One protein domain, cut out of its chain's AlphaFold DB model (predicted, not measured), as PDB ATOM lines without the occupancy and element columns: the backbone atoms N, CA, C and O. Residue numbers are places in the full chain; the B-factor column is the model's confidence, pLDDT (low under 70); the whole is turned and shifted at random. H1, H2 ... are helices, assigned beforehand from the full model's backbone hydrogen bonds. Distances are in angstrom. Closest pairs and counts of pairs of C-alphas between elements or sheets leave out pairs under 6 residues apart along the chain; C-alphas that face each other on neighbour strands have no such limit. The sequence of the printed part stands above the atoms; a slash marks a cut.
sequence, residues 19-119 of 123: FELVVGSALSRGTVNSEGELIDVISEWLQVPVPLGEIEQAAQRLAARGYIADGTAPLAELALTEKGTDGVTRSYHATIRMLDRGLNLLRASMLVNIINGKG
ATOM      1  N   PHE A  19     113.765  85.215 101.776       94.19
ATOM      2  CA  PHE A  19     114.151  86.126 102.848       94.19
ATOM      3  C   PHE A  19     115.568  85.842 103.366       94.19
ATOM      4  O   PHE A  19     116.388  86.744 103.477       94.19
ATOM      5  N   GLU A  20     115.907  84.573 103.598       94.44
ATOM      6  CA  GLU A  20     117.263  84.180 104.003       94.44
ATOM      7  C   GLU A  20     118.305  84.446 102.905       94.44
ATOM      8  O   GLU A  20     119.459  84.731 103.216       94.44
ATOM      9  N   LEU A  21     117.910  84.393 101.629       93.31
ATOM     10  CA  LEU A  21     118.759  84.778 100.504       93.31
ATOM     11  C   LEU A  21     119.057  86.277 100.536       93.31
ATOM     12  O   LEU A  21     120.207  86.663 100.355       93.31
ATOM     13  N   VAL A  22     118.044  87.109 100.779       93.44
ATOM     14  CA  VAL A  22     118.178  88.567 100.923       93.44
ATOM     15  C   VAL A  22     119.095  88.895 102.103       93.44
ATOM     16  O   VAL A  22     120.068  89.622 101.921       93.44
ATOM     17  N   VAL A  23     118.864  88.283 103.268       93.06
ATOM     18  CA  VAL A  23     119.709  88.449 104.465       93.06
ATOM     19  C   VAL A  23     121.150  88.017 104.182       93.06
ATOM     20  O   VAL A  23     122.076  88.795 104.388       93.06
ATOM     21  N   GLY A  24     121.363  86.813 103.646       92.56
ATOM     22  CA  GLY A  24     122.702  86.324 103.313       92.56
ATOM     23  C   GLY A  24     123.409  87.188 102.264       92.56
ATOM     24  O   GLY A  24     124.600  87.459 102.386       92.56
ATOM     25  N   SER A  25     122.678  87.688 101.266       91.31
ATOM     26  CA  SER A  25     123.226  88.599 100.253       91.31
ATOM     27  C   SER A  25     123.629  89.942 100.860       91.31
ATOM     28  O   SER A  25     124.676  90.480 100.504       91.31
ATOM     29  N   ALA A  26     122.842  90.466 101.801       90.88
ATOM     30  CA  ALA A  26     123.162  91.703 102.500       90.88
ATOM     31  C   ALA A  26     124.422  91.542 103.370       90.88
ATOM     32  O   ALA A  26     125.329  92.365 103.277       90.88
ATOM     33  N   LEU A  27     124.548  90.428 104.102       88.88
ATOM     34  CA  LEU A  27     125.754  90.096 104.876       88.88
ATOM     35  C   LEU A  27     126.998  89.915 103.987       88.88
ATOM     36  O   LEU A  27     128.105  90.281 104.372       88.88
ATOM     37  N   SER A  28     126.830  89.399 102.764       85.69
ATOM     38  CA  SER A  28     127.944  89.209 101.823       85.69
ATOM     39  C   SER A  28     128.568  90.515 101.313       85.69
ATOM     40  O   SER A  28     129.681  90.493 100.791       85.69
ATOM     41  N   ARG A  29     127.878  91.661 101.452       76.75
ATOM     42  CA  ARG A  29     128.346  92.943 100.902       76.75
ATOM     43  C   ARG A  29     129.559  93.528 101.626       76.75
ATOM     44  O   ARG A  29     130.175  94.426 101.069       76.75
ATOM     45  N   GLY A  30     129.924  93.043 102.816       63.47
ATOM     46  CA  GLY A  30     131.148  93.450 103.527       63.47
ATOM     47  C   GLY A  30     131.240  94.936 103.911       63.47
ATOM     48  O   GLY A  30     132.263  95.358 104.438       63.47
ATOM     49  N   THR A  31     130.202  95.732 103.640       59.31
ATOM     50  CA  THR A  31     130.180  97.193 103.822       59.31
ATOM     51  C   THR A  31     129.122  97.668 104.805       59.31
ATOM     52  O   THR A  31     128.960  98.872 104.958       59.31
ATOM     53  N   VAL A  32     128.374  96.763 105.434       67.00
ATOM     54  CA  VAL A  32     127.329  97.147 106.382       67.00
ATOM     55  C   VAL A  32     127.989  97.419 107.728       67.00
ATOM     56  O   VAL A  32     128.483  96.502 108.375       67.00
ATOM     57  N   ASN A  33     128.042  98.689 108.124       72.12
ATOM     58  CA  ASN A  33     128.806  99.146 109.289       72.12
ATOM     59  C   ASN A  33     127.965  99.184 110.571       72.12
ATOM     60  O   ASN A  33     128.479  99.493 111.645       72.12
ATOM     61  N   SER A  34     126.659  98.930 110.462       82.56
ATOM     62  CA  SER A  34     125.733  98.929 111.593       82.56
ATOM     63  C   SER A  34     124.498  98.074 111.322       82.56
ATOM     64  O   SER A  34     124.119  97.838 110.176       82.56
ATOM     65  N   GLU A  35     123.820  97.661 112.391       86.81
ATOM     66  CA  GLU A  35     122.560  96.916 112.295       86.81
ATOM     67  C   GLU A  35     121.457  97.736 111.611       86.81
ATOM     68  O   GLU A  35     120.691  97.191 110.821       86.81
ATOM     69  N   GLY A  36     121.415  99.052 111.856       87.38
ATOM     70  CA  GLY A  36     120.469  99.966 111.208       87.38
ATOM     71  C   GLY A  36     120.635  99.998 109.690       87.38
ATOM     72  O   GLY A  36     119.662  99.846 108.959       87.38
ATOM     73  N   GLU A  37     121.878 100.080 109.216       88.31
ATOM     74  CA  GLU A  37     122.181 100.034 107.782       88.31
ATOM     75  C   GLU A  37     121.761  98.692 107.156       88.31
ATOM     76  O   GLU A  37     121.250  98.664 106.035       88.31
ATOM     77  N   LEU A  38     121.902  97.574 107.883       88.81
ATOM     78  CA  LEU A  38     121.439  96.274 107.391       88.81
ATOM     79  C   LEU A  38     119.915  96.233 107.233       88.81
ATOM     80  O   LEU A  38     119.414  95.734 106.223       88.81
ATOM     81  N   ILE A  39     119.187  96.744 108.229       92.12
ATOM     82  CA  ILE A  39     117.721  96.813 108.211       92.12
ATOM     83  C   ILE A  39     117.253  97.659 107.027       92.12
ATOM     84  O   ILE A  39     116.353  97.232 106.300       92.12
ATOM     85  N   ASP A  40     117.873  98.821 106.819       91.69
ATOM     86  CA  ASP A  40     117.518  99.743 105.741       91.69
ATOM     87  C   ASP A  40     117.725  99.092 104.371       91.69
ATOM     88  O   ASP A  40     116.803  99.077 103.556       91.69
ATOM     89  N   VAL A  41     118.881  98.455 104.147       91.75
ATOM     90  CA  VAL A  41     119.183  97.752 102.888       91.75
ATOM     91  C   VAL A  41     118.196  96.614 102.628       91.75
ATOM     92  O   VAL A  41     117.680  96.472 101.517       91.75
ATOM     93  N   ILE A  42     117.912  95.788 103.637       93.00
ATOM     94  CA  ILE A  42     116.986  94.658 103.490       93.00
ATOM     95  C   ILE A  42     115.560  95.157 103.226       93.00
ATOM     96  O   ILE A  42     114.866  94.609 102.365       93.00
ATOM     97  N   SER A  43     115.133  96.204 103.933       93.50
ATOM     98  CA  SER A  43     113.810  96.808 103.765       93.50
ATOM     99  C   SER A  43     113.658  97.462 102.391       93.50
ATOM    100  O   SER A  43     112.620  97.312 101.745       93.50
ATOM    101  N   GLU A  44     114.707  98.127 101.903       94.06
ATOM    102  CA  GLU A  44     114.766  98.689 100.555       94.06
ATOM    103  C   GLU A  44     114.614  97.587  99.500       94.06
ATOM    104  O   GLU A  44     113.775  97.691  98.606       94.06
ATOM    105  N   TRP A  45     115.372  96.494  99.607       92.94
ATOM    106  CA  TRP A  45     115.314  95.404  98.627       92.94
ATOM    107  C   TRP A  45     113.957  94.706  98.581       92.94
ATOM    108  O   TRP A  45     113.498  94.321  97.505       92.94
ATOM    109  N   LEU A  46     113.310  94.552  99.734       92.62
ATOM    110  CA  LEU A  46     111.992  93.927  99.834       92.62
ATOM    111  C   LEU A  46     110.838  94.911  99.607       92.62
ATOM    112  O   LEU A  46     109.693  94.472  99.512       92.62
ATOM    113  N   GLN A  47     111.131  96.211  99.490       95.25
ATOM    114  CA  GLN A  47     110.149  97.290  99.333       95.25
ATOM    115  C   GLN A  47     109.105  97.325 100.468       95.25
ATOM    116  O   GLN A  47     107.985  97.801 100.280       95.25
ATOM    117  N   VAL A  48     109.466  96.817 101.650       93.94
ATOM    118  CA  VAL A  48     108.634  96.797 102.860       93.94
ATOM    119  C   VAL A  48     109.518  96.953 104.101       93.94
ATOM    120  O   VAL A  48     110.631  96.431 104.106       93.94
ATOM    121  N   PRO A  49     109.049  97.618 105.173       94.19
ATOM    122  CA  PRO A  49     109.784  97.663 106.434       94.19
ATOM    123  C   PRO A  49     109.960  96.261 107.020       94.19
ATOM    124  O   PRO A  49     108.981  95.524 107.170       94.19
ATOM    125  N   VAL A  50     111.190  95.908 107.390       94.12
ATOM    126  CA  VAL A  50     111.506  94.612 107.996       94.12
ATOM    127  C   VAL A  50     111.934  94.796 109.452       94.12
ATOM    128  O   VAL A  50     112.894  95.516 109.720       94.12
ATOM    129  N   PRO A  51     111.263  94.143 110.418       93.44
ATOM    130  CA  PRO A  51     111.684  94.178 111.814       93.44
ATOM    131  C   PRO A  51     113.050  93.511 112.016       93.44
ATOM    132  O   PRO A  51     113.299  92.435 111.473       93.44
ATOM    133  N   LEU A  52     113.888  94.085 112.885       91.06
ATOM    134  CA  LEU A  52     115.189  93.512 113.256       91.06
ATOM    135  C   LEU A  52     115.075  92.039 113.690       91.06
ATOM    136  O   LEU A  52     115.825  91.197 113.207       91.06
ATOM    137  N   GLY A  53     114.070  91.706 114.506       92.75
ATOM    138  CA  GLY A  53     113.867  90.338 114.991       92.75
ATOM    139  C   GLY A  53     113.612  89.300 113.888       92.75
ATOM    140  O   GLY A  53     113.950  88.133 114.066       92.75
ATOM    141  N   GLU A  54     113.062  89.692 112.734       94.56
ATOM    142  CA  GLU A  54     112.921  88.782 111.586       94.56
ATOM    143  C   GLU A  54     114.285  88.495 110.947       94.56
ATOM    144  O   GLU A  54     114.602  87.344 110.627       94.56
ATOM    145  N   ILE A  55     115.116  89.530 110.811       93.50
ATOM    146  CA  ILE A  55     116.469  89.429 110.254       93.50
ATOM    147  C   ILE A  55     117.344  88.558 111.162       93.50
ATOM    148  O   ILE A  55     118.004  87.640 110.673       93.50
ATOM    149  N   GLU A  56     117.286  88.770 112.478       92.44
ATOM    150  CA  GLU A  56     117.996  87.955 113.471       92.44
ATOM    151  C   GLU A  56     117.568  86.486 113.415       92.44
ATOM    152  O   GLU A  56     118.411  85.592 113.367       92.44
ATOM    153  N   GLN A  57     116.264  86.206 113.349       93.38
ATOM    154  CA  GLN A  57     115.773  84.832 113.228       93.38
ATOM    155  C   GLN A  57     116.243  84.165 111.929       93.38
ATOM    156  O   GLN A  57     116.581  82.977 111.921       93.38
ATOM    157  N   ALA A  58     116.277  84.899 110.817       94.00
ATOM    158  CA  ALA A  58     116.820  84.386 109.564       94.00
ATOM    159  C   ALA A  58     118.325  84.113 109.662       94.00
ATOM    160  O   ALA A  58     118.774  83.045 109.236       94.00
ATOM    161  N   ALA A  59     119.088  85.018 110.275       92.44
ATOM    162  CA  ALA A  59     120.508  84.830 110.541       92.44
ATOM    163  C   ALA A  59     120.758  83.602 111.435       92.44
ATOM    164  O   ALA A  59     121.585  82.760 111.096       92.44
ATOM    165  N   GLN A  60     119.971  83.405 112.494       92.88
ATOM    166  CA  GLN A  60     120.050  82.217 113.352       92.88
ATOM    167  C   GLN A  60     119.782  80.923 112.576       92.88
ATOM    168  O   GLN A  60     120.517  79.946 112.724       92.88
ATOM    169  N   ARG A  61     118.773  80.897 111.693       93.81
ATOM    170  CA  ARG A  61     118.515  79.729 110.829       93.81
ATOM    171  C   ARG A  61     119.667  79.471 109.856       93.81
ATOM    172  O   ARG A  61     120.009  78.319 109.592       93.81
ATOM    173  N   LEU A  62     120.267  80.519 109.287       93.06
ATOM    174  CA  LEU A  62     121.460  80.410 108.437       93.06
ATOM    175  C   LEU A  62     122.662  79.869 109.230       93.06
ATOM    176  O   LEU A  62     123.327  78.941 108.761       93.06
ATOM    177  N   ALA A  63     122.889  80.366 110.445       93.56
ATOM    178  CA  ALA A  63     123.932  79.891 111.350       93.56
ATOM    179  C   ALA A  63     123.732  78.419 111.740       93.56
ATOM    180  O   ALA A  63     124.663  77.626 111.624       93.56
ATOM    181  N   ALA A  64     122.503  78.009 112.073       92.75
ATOM    182  CA  ALA A  64     122.164  76.618 112.392       92.75
ATOM    183  C   ALA A  64     122.461  75.637 111.239       92.75
ATOM    184  O   ALA A  64     122.684  74.450 111.469       92.75
ATOM    185  N   ARG A  65     122.498  76.123 109.989       92.06
ATOM    186  CA  ARG A  65     122.869  75.340 108.792       92.06
ATOM    187  C   ARG A  65     124.362  75.431 108.434       92.06
ATOM    188  O   ARG A  65     124.796  74.828 107.443       92.06
ATOM    189  N   GLY A  66     125.152  76.157 109.224       92.38
ATOM    190  CA  GLY A  66     126.583  76.377 109.012       92.38
ATOM    191  C   GLY A  66     126.901  77.375 107.896       92.38
ATOM    192  O   GLY A  66     127.976  77.303 107.302       92.38
ATOM    193  N   TYR A  67     125.966  78.268 107.557       93.19
ATOM    194  CA  TYR A  67     126.185  79.310 106.548       93.19
ATOM    195  C   TYR A  67     126.780  80.602 107.122       93.19
ATOM    196  O   TYR A  67     127.286  81.412 106.354       93.19
ATOM    197  N   ILE A  68     126.763  80.780 108.444       93.12
ATOM    198  CA  ILE A  68     127.350  81.926 109.157       93.12
ATOM    199  C   ILE A  68     128.387  81.395 110.153       93.12
ATOM    200  O   ILE A  68     128.156  80.350 110.761       93.12
ATOM    201  N   ALA A  69     129.537  82.068 110.254       85.88
ATOM    202  CA  ALA A  69     130.702  81.583 111.003       85.88
ATOM    203  C   ALA A  69     130.529  81.665 112.529       85.88
ATOM    204  O   ALA A  69     130.930  80.743 113.236       85.88
ATOM    205  N   ASP A  70     129.890  82.726 113.022       83.81
ATOM    206  CA  ASP A  70     129.556  82.915 114.433       83.81
ATOM    207  C   ASP A  70     128.104  83.383 114.544       83.81
ATOM    208  O   ASP A  70     127.801  84.551 114.353       83.81
ATOM    209  N   GLY A  71     127.183  82.457 114.818       77.38
ATOM    210  CA  GLY A  71     125.753  82.767 114.921       77.38
ATOM    211  C   GLY A  71     125.345  83.530 116.183       77.38
ATOM    212  O   GLY A  71     124.152  83.770 116.359       77.38
ATOM    213  N   THR A  72     126.292  83.839 117.073       81.12
ATOM    214  CA  THR A  72     126.047  84.557 118.334       81.12
ATOM    215  C   THR A  72     126.584  85.982 118.335       81.12
ATOM    216  O   THR A  72     126.247  86.748 119.237       81.12
ATOM    217  N   ALA A  73     127.390  86.341 117.333       82.81
ATOM    218  CA  ALA A  73     127.902  87.690 117.177       82.81
ATOM    219  C   ALA A  73     126.775  88.685 116.817       82.81
ATOM    220  O   ALA A  73     125.736  88.282 116.276       82.81
ATOM    221  N   PRO A  74     126.965  89.984 117.112       83.88
ATOM    222  CA  PRO A  74     126.067  91.042 116.662       83.88
ATOM    223  C   PRO A  74     125.832  90.979 115.155       83.88
ATOM    224  O   PRO A  74     126.710  90.576 114.390       83.88
ATOM    225  N   LEU A  75     124.662  91.431 114.707       82.94
ATOM    226  CA  LEU A  75     124.240  91.280 113.315       82.94
ATOM    227  C   LEU A  75     125.210  91.963 112.328       82.94
ATOM    228  O   LEU A  75     125.456  91.442 111.241       82.94
ATOM    229  N   ALA A  76     125.805  93.088 112.738       79.69
ATOM    230  CA  ALA A  76     126.817  93.829 111.980       79.69
ATOM    231  C   ALA A  76     128.180  93.111 111.874       79.69
ATOM    232  O   ALA A  76     128.991  93.455 111.021       79.69
ATOM    233  N   GLU A  77     128.438  92.118 112.724       84.31
ATOM    234  CA  GLU A  77     129.684  91.342 112.755       84.31
ATOM    235  C   GLU A  77     129.528  89.966 112.087       84.31
ATOM    236  O   GLU A  77     130.508  89.236 111.912       84.31
ATOM    237  N   LEU A  78     128.305  89.594 111.687       87.69
ATOM    238  CA  LEU A  78     128.054  88.310 111.047       87.69
ATOM    239  C   LEU A  78     128.715  88.241 109.672       87.69
ATOM    240  O   LEU A  78     128.435  89.027 108.769       87.69
ATOM    241  N   ALA A  79     129.512  87.194 109.484       89.25
ATOM    242  CA  ALA A  79     130.108  86.854 108.204       89.25
ATOM    243  C   ALA A  79     129.607  85.492 107.716       89.25
ATOM    244  O   ALA A  79     129.436  84.541 108.491       89.25
ATOM    245  N   LEU A  80     129.412  85.385 106.401       91.94
ATOM    246  CA  LEU A  80     129.148  84.100 105.769       91.94
ATOM    247  C   LEU A  80     130.383  83.198 105.865       91.94
ATOM    248  O   LEU A  80     131.516  83.641 105.683       91.94
ATOM    249  N   THR A  81     130.157  81.906 106.078       93.69
ATOM    250  CA  THR A  81     131.188  80.888 105.834       93.69
ATOM    251  C   THR A  81     131.417  80.724 104.329       93.69
ATOM    252  O   THR A  81     130.628  81.202 103.509       93.69
ATOM    253  N   GLU A  82     132.449  79.977 103.935       91.94
ATOM    254  CA  GLU A  82     132.633  79.568 102.533       91.94
ATOM    255  C   GLU A  82     131.383  78.837 102.009       91.94
ATOM    256  O   GLU A  82     130.825  79.200 100.976       91.94
ATOM    257  N   LYS A  83     130.850  77.898 102.806       91.81
ATOM    258  CA  LYS A  83     129.595  77.185 102.523       91.81
ATOM    259  C   LYS A  83     128.409  78.146 102.350       91.81
ATOM    260  O   LYS A  83     127.577  77.945 101.464       91.81
ATOM    261  N   GLY A  84     128.308  79.164 103.205       92.00
ATOM    262  CA  GLY A  84     127.263  80.186 103.133       92.00
ATOM    263  C   GLY A  84     127.364  81.041 101.875       92.00
ATOM    264  O   GLY A  84     126.371  81.207 101.172       92.00
ATOM    265  N   THR A  85     128.570  81.509 101.553       92.12
ATOM    266  CA  THR A  85     128.869  82.291 100.344       92.12
ATOM    267  C   THR A  85     128.492  81.517  99.086       92.12
ATOM    268  O   THR A  85     127.784  82.027  98.215       92.12
ATOM    269  N   ASP A  86     128.881  80.248  99.029       91.38
ATOM    270  CA  ASP A  86     128.546  79.333  97.948       91.38
ATOM    271  C   ASP A  86     127.039  79.103  97.806       91.38
ATOM    272  O   ASP A  86     126.507  79.082  96.690       91.38
ATOM    273  N   GLY A  87     126.348  78.907  98.932       90.12
ATOM    274  CA  GLY A  87     124.903  78.695  98.973       90.12
ATOM    275  C   GLY A  87     124.129  79.922  98.496       90.12
ATOM    276  O   GLY A  87     123.278  79.807  97.613       90.12
ATOM    277  N   VAL A  88     124.464  81.101  99.028       90.81
ATOM    278  CA  VAL A  88     123.876  82.393  98.637       90.81
ATOM    279  C   VAL A  88     124.130  82.670  97.155       90.81
ATOM    280  O   VAL A  88     123.184  82.929  96.415       90.81
ATOM    281  N   THR A  89     125.370  82.515  96.681       89.81
ATOM    282  CA  THR A  89     125.744  82.769  95.279       89.81
ATOM    283  C   THR A  89     125.001  81.849  94.311       89.81
ATOM    284  O   THR A  89     124.498  82.293  93.274       89.81
ATOM    285  N   ARG A  90     124.891  80.553  94.628       89.75
ATOM    286  CA  ARG A  90     124.149  79.596  93.792       89.75
ATOM    287  C   ARG A  90     122.662  79.935  93.726       89.75
ATOM    288  O   ARG A  90     122.101  79.946  92.628       89.75
ATOM    289  N   SER A  91     122.046  80.247  94.863       88.69
ATOM    290  CA  SER A  91     120.636  80.645  94.942       88.69
ATOM    291  C   SER A  91     120.367  81.963  94.210       88.69
ATOM    292  O   SER A  91     119.389  82.075  93.466       88.69
ATOM    293  N   TYR A  92     121.273  82.934  94.326       87.19
ATOM    294  CA  TYR A  92     121.208  84.197  93.594       87.19
ATOM    295  C   TYR A  92     121.278  83.973  92.074       87.19
ATOM    296  O   TYR A  92     120.403  84.421  91.332       87.19
ATOM    297  N   HIS A  93     122.239  83.174  91.595       88.44
ATOM    298  CA  HIS A  93     122.334  82.812  90.178       88.44
ATOM    299  C   HIS A  93     121.118  82.032  89.663       88.44
ATOM    300  O   HIS A  93     120.716  82.208  88.510       88.44
ATOM    301  N   ALA A  94     120.541  81.141  90.472       87.81
ATOM    302  CA  ALA A  94     119.316  80.437  90.105       87.81
ATOM    303  C   ALA A  94     118.154  81.424  89.911       87.81
ATOM    304  O   ALA A  94     117.451  81.343  88.902       87.81
ATOM    305  N   THR A  95     118.029  82.397  90.816       88.06
ATOM    306  CA  THR A  95     117.004  83.449  90.763       88.06
ATOM    307  C   THR A  95     117.145  84.308  89.505       88.06
ATOM    308  O   THR A  95     116.176  84.456  88.763       88.06
ATOM    309  N   ILE A  96     118.354  84.788  89.183       89.06
ATOM    310  CA  ILE A  96     118.609  85.560  87.950       89.06
ATOM    311  C   ILE A  96     118.214  84.760  86.706       89.06
ATOM    312  O   ILE A  96     117.469  85.251  85.863       89.06
ATOM    313  N   ARG A  97     118.629  83.490  86.609       90.25
ATOM    314  CA  ARG A  97     118.287  82.651  85.447       90.25
ATOM    315  C   ARG A  97     116.786  82.408  85.306       90.25
ATOM    316  O   ARG A  97     116.315  82.185  84.190       90.25
ATOM    317  N   MET A  98     116.037  82.381  86.407       91.00
ATOM    318  CA  MET A  98     114.576  82.292  86.362       91.00
ATOM    319  C   MET A  98     113.959  83.585  85.828       91.00
ATOM    320  O   MET A  98     113.098  83.515  84.951       91.00
ATOM    321  N   LEU A  99     114.436  84.743  86.292       90.75
ATOM    322  CA  LEU A  99     113.992  86.053  85.809       90.75
ATOM    323  C   LEU A  99     114.301  86.241  84.319       90.75
ATOM    324  O   LEU A  99     113.408  86.607  83.557       90.75
ATOM    325  N   ASP A 100     115.512  85.893  83.879       92.44
ATOM    326  CA  ASP A 100     115.916  85.964  82.469       92.44
ATOM    327  C   ASP A 100     115.012  85.108  81.574       92.44
ATOM    328  O   ASP A 100     114.578  85.533  80.498       92.44
ATOM    329  N   ARG A 101     114.681  83.889  82.022       92.44
ATOM    330  CA  ARG A 101     113.747  83.012  81.305       92.44
ATOM    331  C   ARG A 101     112.339  83.595  81.267       92.44
ATOM    332  O   ARG A 101     111.729  83.591  80.202       92.44
ATOM    333  N   GLY A 102     111.843  84.117  82.388       92.38
ATOM    334  CA  GLY A 102     110.537  84.774  82.459       92.38
ATOM    335  C   GLY A 102     110.436  85.970  81.509       92.38
ATOM    336  O   GLY A 102     109.470  86.083  80.756       92.38
ATOM    337  N   LEU A 103     111.473  86.808  81.462       93.06
ATOM    338  CA  LEU A 103     111.546  87.952  80.553       93.06
ATOM    339  C   LEU A 103     111.522  87.520  79.082       93.06
ATOM    340  O   LEU A 103     110.831  88.127  78.264       93.06
ATOM    341  N   ASN A 104     112.253  86.462  78.731       92.88
ATOM    342  CA  ASN A 104     112.255  85.942  77.365       92.88
ATOM    343  C   ASN A 104     110.898  85.350  76.963       92.88
ATOM    344  O   ASN A 104     110.467  85.551  75.828       92.88
ATOM    345  N   LEU A 105     110.197  84.685  77.886       93.81
ATOM    346  CA  LEU A 105     108.829  84.217  77.652       93.81
ATOM    347  C   LEU A 105     107.875  85.390  77.407       93.81
ATOM    348  O   LEU A 105     107.141  85.375  76.423       93.81
ATOM    349  N   LEU A 106     107.944  86.440  78.231       93.69
ATOM    350  CA  LEU A 106     107.128  87.645  78.058       93.69
ATOM    351  C   LEU A 106     107.355  88.291  76.681       93.69
ATOM    352  O   LEU A 106     106.397  88.615  75.978       93.69
ATOM    353  N   ARG A 107     108.621  88.436  76.267       92.94
ATOM    354  CA  ARG A 107     108.990  88.971  74.946       92.94
ATOM    355  C   ARG A 107     108.421  88.123  73.810       92.94
ATOM    356  O   ARG A 107     107.862  88.677  72.867       92.94
ATOM    357  N   ALA A 108     108.528  86.797  73.905       92.06
ATOM    358  CA  ALA A 108     107.963  85.888  72.911       92.06
ATOM    359  C   ALA A 108     106.433  86.021  72.824       92.06
ATOM    360  O   ALA A 108     105.888  86.124  71.726       92.06
ATOM    361  N   SER A 109     105.742  86.102  73.964       91.75
ATOM    362  CA  SER A 109     104.290  86.307  74.007       91.75
ATOM    363  C   SER A 109     103.863  87.634  73.373       91.75
ATOM    364  O   SER A 109     102.897  87.658  72.614       91.75
ATOM    365  N   MET A 110     104.596  88.726  73.619       92.19
ATOM    366  CA  MET A 110     104.327  90.020  72.976       92.19
ATOM    367  C   MET A 110     104.486  89.951  71.451       92.19
ATOM    368  O   MET A 110     103.648  90.487  70.730       92.19
ATOM    369  N   LEU A 111     105.518  89.261  70.950       91.00
ATOM    370  CA  LEU A 111     105.724  89.072  69.510       91.00
ATOM    371  C   LEU A 111     104.569  88.298  68.865       91.00
ATOM    372  O   LEU A 111     104.055  88.728  67.834       91.00
ATOM    373  N   VAL A 112     104.124  87.201  69.487       91.69
ATOM    374  CA  VAL A 112     102.966  86.424  69.010       91.69
ATOM    375  C   VAL A 112     101.706  87.290  68.976       91.69
ATOM    376  O   VAL A 112     100.980  87.268  67.987       91.69
ATOM    377  N   ASN A 113     101.475  88.104  70.010       90.94
ATOM    378  CA  ASN A 113     100.315  88.991  70.060       90.94
ATOM    379  C   ASN A 113     100.331  90.049  68.942       90.94
ATOM    380  O   ASN A 113      99.300  90.316  68.340       90.94
ATOM    381  N   ILE A 114     101.497  90.622  68.617       90.62
ATOM    382  CA  ILE A 114     101.634  91.585  67.509       90.62
ATOM    383  C   ILE A 114     101.378  90.916  66.155       90.62
ATOM    384  O   ILE A 114     100.731  91.509  65.292       90.62
ATOM    385  N   ILE A 115     101.891  89.700  65.950       89.69
ATOM    386  CA  ILE A 115     101.682  88.944  64.706       89.69
ATOM    387  C   ILE A 115     100.195  88.620  64.532       89.69
ATOM    388  O   ILE A 115      99.644  88.858  63.460       89.69
ATOM    389  N   ASN A 116      99.544  88.142  65.591       86.50
ATOM    390  CA  ASN A 116      98.130  87.778  65.549       86.50
ATOM    391  C   ASN A 116      97.217  89.010  65.440       86.50
ATOM    392  O   ASN A 116      96.289  89.005  64.642       86.50
ATOM    393  N   GLY A 117      97.514  90.091  66.167       71.44
ATOM    394  CA  GLY A 117      96.738  91.336  66.119       71.44
ATOM    395  C   GLY A 117      96.849  92.085  64.786       71.44
ATOM    396  O   GLY A 117      95.942  92.825  64.421       71.44
ATOM    397  N   LYS A 118      97.918  91.864  64.009       59.75
ATOM    398  CA  LYS A 118      98.003  92.349  62.621       59.75
ATOM    399  C   LYS A 118      97.098  91.579  61.652       59.75
ATOM    400  O   LYS A 118      96.797  92.114  60.596       59.75
ATOM    401  N   GLY A 119      96.658  90.368  61.999       53.78
ATOM    402  CA  GLY A 119      95.753  89.568  61.169       53.78
ATOM    403  C   GLY A 119      94.281  89.981  61.254       53.78
ATOM    404  O   GLY A 119      93.529  89.696  60.331       53.78
TER     405      GLY A 119
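What this domain is: This is residues 19 to 119 of the 123 residues of an uncharacterized protein of Altererythrobacter spongiae (UniProt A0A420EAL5). A small compact head of crossed helices has one long arm: residues 96 to 119, of which 96 to 117 belong to the long helix H4, stick out from it. In the head, H1 sits at the core, and H2, H3 and the first part of H4 pack on it, crossed rather than side by side. The printed part has 101 residues, with four named helices in the order H1, H2, H3, H4 and no named strand; the class is all helix. The whole is loose, with a radius of gyration of the C-alphas of 18.4 A, and spans 65 by 28 by 21 A, the arm making the length.

How they stand to each other: H4, residues 82 to 117, touches H1, residues 19 to 28, with residues 84 to 92 alone; the closest C-alphas, of Val 88 and Leu 21, are 5.9 A apart, at a steep tilt of 60 degrees, opposite ways. H1 is the hub. It touches H3, residues 52 to 64, about perpendicular at 82 degrees, the closest C-alphas being those of Glu 20 and Ala 58, 5.6 A apart. It touches H2, residues 35 to 46, at a steep tilt of 51 degrees, opposite ways, the closest C-alphas being those of Val 22 and Ile 42, 6.7 A apart. H2 and H3 are close but not clearly touching, with the closest C-alphas, of Ile 39 and Leu 52, 6.5 A apart. H2 and H4 are apart. In H1, H2, H3 and H4 every O i to N i+4 pair is within hydrogen-bond range.

Where its parts are: H4 measures 52.5 A from C-alpha 82 at (132.633, 79.568, 102.533) to C-alpha 117 at (96.738, 91.336, 66.119). H3 measures 18.3 A, H2 16.6 A and H1 14.2 A, the last beginning at C-alpha 19, (114.151, 86.126, 102.848).

The domain as a whole: The C-alphas farthest apart, of Thr 72 and Gly 119, are 64.9 A apart. The printed part has no cut. The link from H3 to H4, residues 65 to 81, is long. Residues 30 to 32 and 118 to 119 have pLDDT under 70.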